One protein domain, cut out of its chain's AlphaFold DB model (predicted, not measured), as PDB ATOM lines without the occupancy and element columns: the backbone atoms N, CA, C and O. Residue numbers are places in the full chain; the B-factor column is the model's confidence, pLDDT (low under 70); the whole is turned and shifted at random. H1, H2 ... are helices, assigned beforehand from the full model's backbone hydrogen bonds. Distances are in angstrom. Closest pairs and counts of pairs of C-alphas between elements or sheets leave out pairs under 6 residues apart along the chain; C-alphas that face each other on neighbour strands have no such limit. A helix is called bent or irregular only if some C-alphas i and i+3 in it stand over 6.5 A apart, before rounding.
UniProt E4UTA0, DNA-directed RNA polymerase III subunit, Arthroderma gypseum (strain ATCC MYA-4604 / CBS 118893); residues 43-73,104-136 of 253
ATOM      1  N   THR A  43     280.723 275.300 148.152       91.31
ATOM      2  CA  THR A  43     279.940 274.094 147.854       91.31
ATOM      3  C   THR A  43     279.331 273.531 149.137       91.31
ATOM      4  O   THR A  43     280.059 273.304 150.103       91.31
ATOM      5  N   PHE A  44     278.020 273.279 149.140       92.38
ATOM      6  CA  PHE A  44     277.299 272.767 150.308       92.38
ATOM      7  C   PHE A  44     277.829 271.409 150.785       92.38
ATOM      8  O   PHE A  44     278.106 270.523 149.975       92.38
ATOM      9  N   THR A  45     277.890 271.218 152.101       95.69
ATOM     10  CA  THR A  45     278.083 269.901 152.718       95.69
ATOM     11  C   THR A  45     276.776 269.106 152.757       95.69
ATOM     12  O   THR A  45     275.686 269.678 152.838       95.69
ATOM     13  N   ASP A  46     276.861 267.775 152.822       95.75
ATOM     14  CA  ASP A  46     275.689 266.892 152.984       95.75
ATOM     15  C   ASP A  46     274.857 267.235 154.237       95.75
ATOM     16  O   ASP A  46     273.628 267.093 154.268       95.75
ATOM     17  N   SER A  47     275.521 267.755 155.277       96.06
ATOM     18  CA  SER A  47     274.877 268.217 156.509       96.06
ATOM     19  C   SER A  47     273.987 269.446 156.282       96.06
ATOM     20  O   SER A  47     272.890 269.538 156.832       96.06
ATOM     21  N   GLU A  48     274.403 270.364 155.410       96.81
ATOM     22  CA  GLU A  48     273.622 271.548 155.048       96.81
ATOM     23  C   GLU A  48     272.511 271.179 154.067       96.81
ATOM     24  O   GLU A  48     271.382 271.635 154.236       96.81
ATOM     25  N   ILE A  49     272.786 270.288 153.108       96.19
ATOM     26  CA  ILE A  49     271.786 269.760 152.169       96.19
ATOM     27  C   ILE A  49     270.632 269.094 152.934       96.19
ATOM     28  O   ILE A  49     269.469 269.444 152.713       96.19
ATOM     29  N   SER A  50     270.927 268.201 153.885       97.06
ATOM     30  CA  SER A  50     269.894 267.550 154.711       97.06
ATOM     31  C   SER A  50     269.118 268.549 155.582       97.06
ATOM     32  O   SER A  50     267.895 268.442 155.711       97.06
ATOM     33  N   ARG A  51     269.780 269.587 156.111       96.62
ATOM     34  CA  ARG A  51     269.132 270.659 156.885       96.62
ATOM     35  C   ARG A  51     268.217 271.540 156.028       96.62
ATOM     36  O   ARG A  51     267.134 271.906 156.481       96.62
ATOM     37  N   ILE A  52     268.612 271.847 154.792       96.56
ATOM     38  CA  ILE A  52     267.802 272.590 153.813       96.56
ATOM     39  C   ILE A  52     266.584 271.758 153.388       96.56
ATOM     40  O   ILE A  52     265.475 272.289 153.323       96.56
ATOM     41  N   GLN A  53     266.752 270.452 153.159       97.50
ATOM     42  CA  GLN A  53     265.641 269.533 152.880       97.50
ATOM     43  C   GLN A  53     264.644 269.484 154.048       97.50
ATOM     44  O   GLN A  53     263.445 269.664 153.830       97.50
ATOM     45  N   LEU A  54     265.127 269.331 155.286       97.69
ATOM     46  CA  LEU A  54     264.287 269.358 156.488       97.69
ATOM     47  C   LEU A  54     263.541 270.693 156.639       97.69
ATOM     48  O   LEU A  54     262.357 270.694 156.963       97.69
ATOM     49  N   TYR A  55     264.198 271.825 156.370       97.38
ATOM     50  CA  TYR A  55     263.572 273.149 156.427       97.38
ATOM     51  C   TYR A  55     262.468 273.328 155.370       97.38
ATOM     52  O   TYR A  55     261.402 273.861 155.682       97.38
ATOM     53  N   ARG A  56     262.672 272.829 154.143       96.69
ATOM     54  CA  ARG A  56     261.638 272.821 153.090       96.69
ATOM     55  C   ARG A  56     260.429 271.978 153.497       96.69
ATOM     56  O   ARG A  56     259.317 272.499 153.513       96.69
ATOM     57  N   GLN A  57     260.659 270.743 153.949       96.81
ATOM     58  CA  GLN A  57     259.599 269.864 154.457       96.81
ATOM     59  C   GLN A  57     258.868 270.461 155.668       96.81
ATOM     60  O   GLN A  57     257.663 270.272 155.812       96.81
ATOM     61  N   LEU A  58     259.573 271.171 156.556       96.12
ATOM     62  CA  LEU A  58     258.965 271.864 157.691       96.12
ATOM     63  C   LEU A  58     258.060 273.006 157.217       96.12
ATOM     64  O   LEU A  58     256.932 273.113 157.689       96.12
ATOM     65  N   ARG A  59     258.510 273.821 156.256       95.19
ATOM     66  CA  ARG A  59     257.693 274.890 155.661       95.19
ATOM     67  C   ARG A  59     256.443 274.332 154.973       95.19
ATOM     68  O   ARG A  59     255.360 274.876 155.155       95.19
ATOM     69  N   GLU A  60     256.578 273.240 154.227       91.75
ATOM     70  CA  GLU A  60     255.455 272.529 153.599       91.75
ATOM     71  C   GLU A  60     254.466 272.014 154.662       91.75
ATOM     72  O   GLU A  60     253.282 272.339 154.600       91.75
ATOM     73  N   LYS A  61     254.947 271.336 155.715       91.69
ATOM     74  CA  LYS A  61     254.125 270.872 156.853       91.69
ATOM     75  C   LYS A  61     253.453 272.002 157.643       91.69
ATOM     76  O   LYS A  61     252.388 271.779 158.208       91.69
ATOM     77  N   ILE A  62     254.052 273.195 157.695       91.38
ATOM     78  CA  ILE A  62     253.457 274.378 158.336       91.38
ATOM     79  C   ILE A  62     252.320 274.960 157.488       91.38
ATOM     80  O   ILE A  62     251.319 275.370 158.063       91.38
ATOM     81  N   HIS A  63     252.440 274.989 156.155       88.88
ATOM     82  CA  HIS A  63     251.414 275.565 155.270       88.88
ATOM     83  C   HIS A  63     250.287 274.587 154.889       88.88
ATOM     84  O   HIS A  63     249.146 275.011 154.736       88.88
ATOM     85  N   ASP A  64     250.574 273.289 154.761       87.88
ATOM     86  CA  ASP A  64     249.555 272.255 154.509       87.88
ATOM     87  C   ASP A  64     249.000 271.630 155.809       87.88
ATOM     88  O   ASP A  64     248.109 270.777 155.771       87.88
ATOM     89  N   GLY A  65     249.506 272.055 156.972       87.75
ATOM     90  CA  GLY A  65     249.133 271.529 158.285       87.75
ATOM     91  C   GLY A  65     247.744 271.964 158.785       87.75
ATOM     92  O   GLY A  65     247.203 272.985 158.357       87.75
ATOM     93  N   PRO A  66     247.156 271.233 159.753       89.25
ATOM     94  CA  PRO A  66     245.812 271.513 160.278       89.25
ATOM     95  C   PRO A  66     245.706 272.851 161.023       89.25
ATOM     96  O   PRO A  66     244.626 273.436 161.076       89.25
ATOM     97  N   PHE A  67     246.821 273.346 161.566       87.12
ATOM     98  CA  PHE A  67     246.911 274.642 162.241       87.12
ATOM     99  C   PHE A  67     247.124 275.824 161.285       87.12
ATOM    100  O   PHE A  67     247.142 276.961 161.748       87.12
ATOM    101  N   TYR A  68     247.301 275.593 159.976       89.50
ATOM    102  CA  TYR A  68     247.500 276.692 159.039       89.50
ATOM    103  C   TYR A  68     246.201 277.457 158.804       89.50
ATOM    104  O   TYR A  68     245.228 276.911 158.275       89.50
ATOM    105  N   THR A  69     246.217 278.741 159.152       88.88
ATOM    106  CA  THR A  69     245.155 279.683 158.820       88.88
ATOM    107  C   THR A  69     245.717 280.889 158.086       88.88
ATOM    108  O   THR A  69     246.740 281.465 158.455       88.88
ATOM    109  N   VAL A  70     245.019 281.286 157.028       86.19
ATOM    110  CA  VAL A  70     245.189 282.588 156.394       86.19
ATOM    111  C   VAL A  70     244.194 283.517 157.070       86.19
ATOM    112  O   VAL A  70     242.985 283.308 156.981       86.19
ATOM    113  N   LEU A  71     244.701 284.536 157.767       80.38
ATOM    114  CA  LEU A  71     243.852 285.618 158.252       80.38
ATOM    115  C   LEU A  71     243.192 286.280 157.039       80.38
ATOM    116  O   LEU A  71     243.888 286.704 156.115       80.38
ATOM    117  N   ALA A  72     241.861 286.367 157.047       69.25
ATOM    118  CA  ALA A  72     241.151 287.201 156.086       69.25
ATOM    119  C   ALA A  72     241.685 288.643 156.176       69.25
ATOM    120  O   ALA A  72     242.105 289.089 157.250       69.25
ATOM    121  N   SER A  73     241.705 289.345 155.040       66.75
ATOM    122  CA  SER A  73     242.278 290.690 154.954       66.75
ATOM    123  C   SER A  73     241.653 291.648 155.981       66.75
ATOM    124  O   SER A  73     240.515 291.462 156.407       66.75
ATOM    125  N   LYS A 104     242.040 275.450 148.585       83.62
ATOM    126  CA  LYS A 104     241.153 276.277 149.426       83.62
ATOM    127  C   LYS A 104     241.868 276.703 150.718       83.62
ATOM    128  O   LYS A 104     242.161 275.860 151.574       83.62
ATOM    129  N   SER A 105     242.132 278.005 150.851       83.88
ATOM    130  CA  SER A 105     242.648 278.624 152.074       83.88
ATOM    131  C   SER A 105     241.622 278.514 153.210       83.88
ATOM    132  O   SER A 105     240.448 278.210 152.987       83.88
ATOM    133  N   ARG A 106     242.071 278.675 154.459       83.25
ATOM    134  CA  ARG A 106     241.238 278.457 155.652       83.25
ATOM    135  C   ARG A 106     241.419 279.597 156.635       83.25
ATOM    136  O   ARG A 106     242.549 279.940 156.962       83.25
ATOM    137  N   THR A 107     240.316 280.142 157.128       84.06
ATOM    138  CA  THR A 107     240.296 281.166 158.183       84.06
ATOM    139  C   THR A 107     240.359 280.561 159.587       84.06
ATOM    140  O   THR A 107     240.836 281.215 160.511       84.06
ATOM    141  N   LEU A 108     239.923 279.304 159.747       85.12
ATOM    142  CA  LEU A 108     239.890 278.559 161.011       85.12
ATOM    143  C   LEU A 108     240.695 277.244 160.916       85.12
ATOM    144  O   LEU A 108     240.709 276.618 159.849       85.12
ATOM    145  N   PRO A 109     241.362 276.806 162.003       87.00
ATOM    146  CA  PRO A 109     242.193 275.605 162.001       87.00
ATOM    147  C   PRO A 109     241.345 274.324 162.031       87.00
ATOM    148  O   PRO A 109     240.312 274.253 162.698       87.00
ATOM    149  N   LYS A 110     241.805 273.267 161.355       83.88
ATOM    150  CA  LYS A 110     241.136 271.954 161.329       83.88
ATOM    151  C   LYS A 110     241.560 271.086 162.514       83.88
ATOM    152  O   LYS A 110     242.314 270.129 162.352       83.88
ATOM    153  N   LEU A 111     241.044 271.410 163.699       81.69
ATOM    154  CA  LEU A 111     241.340 270.678 164.937       81.69
ATOM    155  C   LEU A 111     240.998 269.179 164.836       81.69
ATOM    156  O   LEU A 111     241.799 268.356 165.255       81.69
ATOM    157  N   SER A 112     239.896 268.805 164.178       80.75
ATOM    158  CA  SER A 112     239.483 267.400 163.986       80.75
ATOM    159  C   SER A 112     240.442 266.532 163.152       80.75
ATOM    160  O   SER A 112     240.274 265.317 163.101       80.75
ATOM    161  N   ALA A 113     241.448 267.126 162.499       78.62
ATOM    162  CA  ALA A 113     242.512 266.396 161.805       78.62
ATOM    163  C   ALA A 113     243.763 266.166 162.684       78.62
ATOM    164  O   ALA A 113     244.754 265.609 162.210       78.62
ATOM    165  N   VAL A 114     243.740 266.608 163.947       83.81
ATOM    166  CA  VAL A 114     244.813 266.428 164.934       83.81
ATOM    167  C   VAL A 114     244.411 265.318 165.913       83.81
ATOM    168  O   VAL A 114     243.328 265.391 166.492       83.81
ATOM    169  N   PRO A 115     245.258 264.302 166.160       85.25
ATOM    170  CA  PRO A 115     245.011 263.344 167.230       85.25
ATOM    171  C   PRO A 115     245.242 264.015 168.593       85.25
ATOM    172  O   PRO A 115     246.382 264.272 168.978       85.25
ATOM    173  N   PHE A 116     244.167 264.308 169.327       84.19
ATOM    174  CA  PHE A 116     244.250 264.845 170.688       84.19
ATOM    175  C   PHE A 116     244.300 263.728 171.734       84.19
ATOM    176  O   PHE A 116     243.390 262.909 171.844       84.19
ATOM    177  N   GLU A 117     245.334 263.743 172.575       88.56
ATOM    178  CA  GLU A 117     245.370 262.937 173.794       88.56
ATOM    179  C   GLU A 117     244.477 263.579 174.869       88.56
ATOM    180  O   GLU A 117     244.904 264.459 175.619       88.56
ATOM    181  N   MET A 118     243.221 263.124 174.949       85.31
ATOM    182  CA  MET A 118     242.177 263.688 175.827       85.31
ATOM    183  C   MET A 118     242.601 263.835 177.295       85.31
ATOM    184  O   MET A 118     242.171 264.766 177.969       85.31
ATOM    185  N   ASN A 119     243.500 262.976 177.780       88.25
ATOM    186  CA  ASN A 119     244.024 263.005 179.149       88.25
ATOM    187  C   ASN A 119     244.692 264.340 179.549       88.25
ATOM    188  O   ASN A 119     244.767 264.629 180.742       88.25
ATOM    189  N   PHE A 120     245.157 265.150 178.591       88.56
ATOM    190  CA  PHE A 120     245.729 266.479 178.856       88.56
ATOM    191  C   PHE A 120     244.690 267.612 178.915       88.56
ATOM    192  O   PHE A 120     245.039 268.736 179.278       88.56
ATOM    193  N   PHE A 121     243.426 267.341 178.584       87.25
ATOM    194  CA  PHE A 121     242.353 268.334 178.528       87.25
ATOM    195  C   PHE A 121     241.304 268.099 179.630       87.25
ATOM    196  O   PHE A 121     241.027 266.949 179.978       87.25
ATOM    197  N   PRO A 122     240.655 269.154 180.161       91.75
ATOM    198  CA  PRO A 122     239.464 269.009 180.997       91.75
ATOM    199  C   PRO A 122     238.358 268.224 180.281       91.75
ATOM    200  O   PRO A 122     238.112 268.438 179.094       91.75
ATOM    201  N   LYS A 123     237.645 267.359 181.017       87.00
ATOM    202  CA  LYS A 123     236.582 266.484 180.471       87.00
ATOM    203  C   LYS A 123     235.443 267.239 179.782       87.00
ATOM    204  O   LYS A 123     234.810 266.702 178.883       87.00
ATOM    205  N   GLU A 124     235.220 268.486 180.186       86.12
ATOM    206  CA  GLU A 124     234.262 269.423 179.585       86.12
ATOM    207  C   GLU A 124     234.576 269.735 178.114       86.12
ATOM    208  O   GLU A 124     233.667 270.005 177.337       86.12
ATOM    209  N   LEU A 125     235.851 269.659 177.714       86.19
ATOM    210  CA  LEU A 125     236.278 269.905 176.336       86.19
ATOM    211  C   LEU A 125     236.276 268.639 175.474       86.19
ATOM    212  O   LEU A 125     236.352 268.755 174.253       86.19
ATOM    213  N   TRP A 126     236.175 267.437 176.052       87.06
ATOM    214  CA  TRP A 126     236.323 266.185 175.296       87.06
ATOM    215  C   TRP A 126     235.251 266.044 174.201       87.06
ATOM    216  O   TRP A 126     235.580 265.656 173.085       87.06
ATOM    217  N   SER A 127     234.013 266.485 174.460       84.88
ATOM    218  CA  SER A 127     232.913 266.518 173.476       84.88
ATOM    219  C   SER A 127     233.046 267.620 172.416       84.88
ATOM    220  O   SER A 127     232.324 267.603 171.425       84.88
ATOM    221  N   THR A 128     233.956 268.583 172.605       82.25
ATOM    222  CA  THR A 128     234.304 269.600 171.592       82.25
ATOM    223  C   THR A 128     235.565 269.246 170.795       82.25
ATOM    224  O   THR A 128     235.780 269.795 169.716       82.25
ATOM    225  N   LEU A 129     236.394 268.330 171.312       82.19
ATOM    226  CA  LEU A 129     237.652 267.891 170.701       82.19
ATOM    227  C   LEU A 129     237.493 266.610 169.868       82.19
ATOM    228  O   LEU A 129     238.153 266.486 168.838       82.19
ATOM    229  N   ASP A 130     236.615 265.685 170.271       80.94
ATOM    230  CA  ASP A 130     236.224 264.515 169.473       80.94
ATOM    231  C   ASP A 130     234.690 264.411 169.380       80.94
ATOM    232  O   ASP A 130     234.037 264.135 170.389       80.94
ATOM    233  N   PRO A 131     234.096 264.561 168.176       76.38
ATOM    234  CA  PRO A 131     232.664 264.356 167.945       76.38
ATOM    235  C   PRO A 131     232.135 262.969 168.346       76.38
ATOM    236  O   PRO A 131     230.928 262.795 168.490       76.38
ATOM    237  N   LYS A 132     233.008 261.969 168.525       78.31
ATOM    238  CA  LYS A 132     232.642 260.625 169.003       78.31
ATOM    239  C   LYS A 132     232.529 260.541 170.525       78.31
ATOM    240  O   LYS A 132     231.992 259.556 171.033       78.31
ATOM    241  N   TYR A 133     233.022 261.537 171.267       75.81
ATOM    242  CA  TYR A 133     232.895 261.568 172.720       75.81
ATOM    243  C   TYR A 133     231.496 262.039 173.133       75.81
ATOM    244  O   TYR A 133     231.266 263.199 173.484       75.81
ATOM    245  N   VAL A 134     230.555 261.093 173.134       66.69
ATOM    246  CA  VAL A 134     229.286 261.242 173.852       66.69
ATOM    247  C   VAL A 134     229.615 261.495 175.327       66.69
ATOM    248  O   VAL A 134     230.291 260.688 175.969       66.69
ATOM    249  N   GLY A 135     229.187 262.653 175.833       62.72
ATOM    250  CA  GLY A 135     229.631 263.186 177.120       62.72
ATOM    251  C   GLY A 135     229.363 262.261 178.310       62.72
ATOM    252  O   GLY A 135     228.419 261.471 178.310       62.72
ATOM    253  N   LEU A 136     230.187 262.393 179.358       59.28
ATOM    254  CA  LEU A 136     230.071 261.587 180.575       59.28
ATOM    255  C   LEU A 136     228.634 261.668 181.148       59.28
ATOM    256  O   LEU A 136     228.164 262.774 181.446       59.28
TER     257      LEU A 136
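Overview. This is residues 43 to 73 and 104 to 136 of the 253 residues of the protein "DNA-directed RNA polymerase III subunit" of Arthroderma gypseum (strain ATCC MYA-4604 / CBS 118893) (UniProt E4UTA0). With little regular structure, the model is one long helix, H1, sticking out as an arm from a loose body of winding loops, with the short helix H2 near the far end. The printed part has 64 residues with two named helices, H1 then H2, and no named strand; its class is all helix, with 25 residues in named elements. It is extended, with a radius of gyration of the C-alphas of 17.8 A, and flat, spanning 61 by 33 by 16 A.

Arrangement. Residues 43 to 62, of which 46 to 62 belong to H1, residues 46 to 63, stand free. H2, residues 123 to 129, is apart from H1. In H1 every O i to N i+4 pair is within hydrogen-bond range; in H2 1 of 3 is, beside 3 of 4 O i to N i+3 pairs.

Along the chain. H1 begins at C-alpha 46 (275.689, 266.892, 152.984) and measures 25.9 A. H2 ends at C-alpha 129 (237.652, 267.891, 170.701); it is only just irregular, with C-alphas 124 and 127 6.9 A apart.

Size, cuts and confidence. The farthest C-alphas, of Thr 43 and Leu 136, are 60.9 A apart. The link across the cut lacks residues 74 to 103; C-alphas 73 and 104 are 15.5 A apart. Residues 72 to 73 and 134 to 136 have pLDDT under 70.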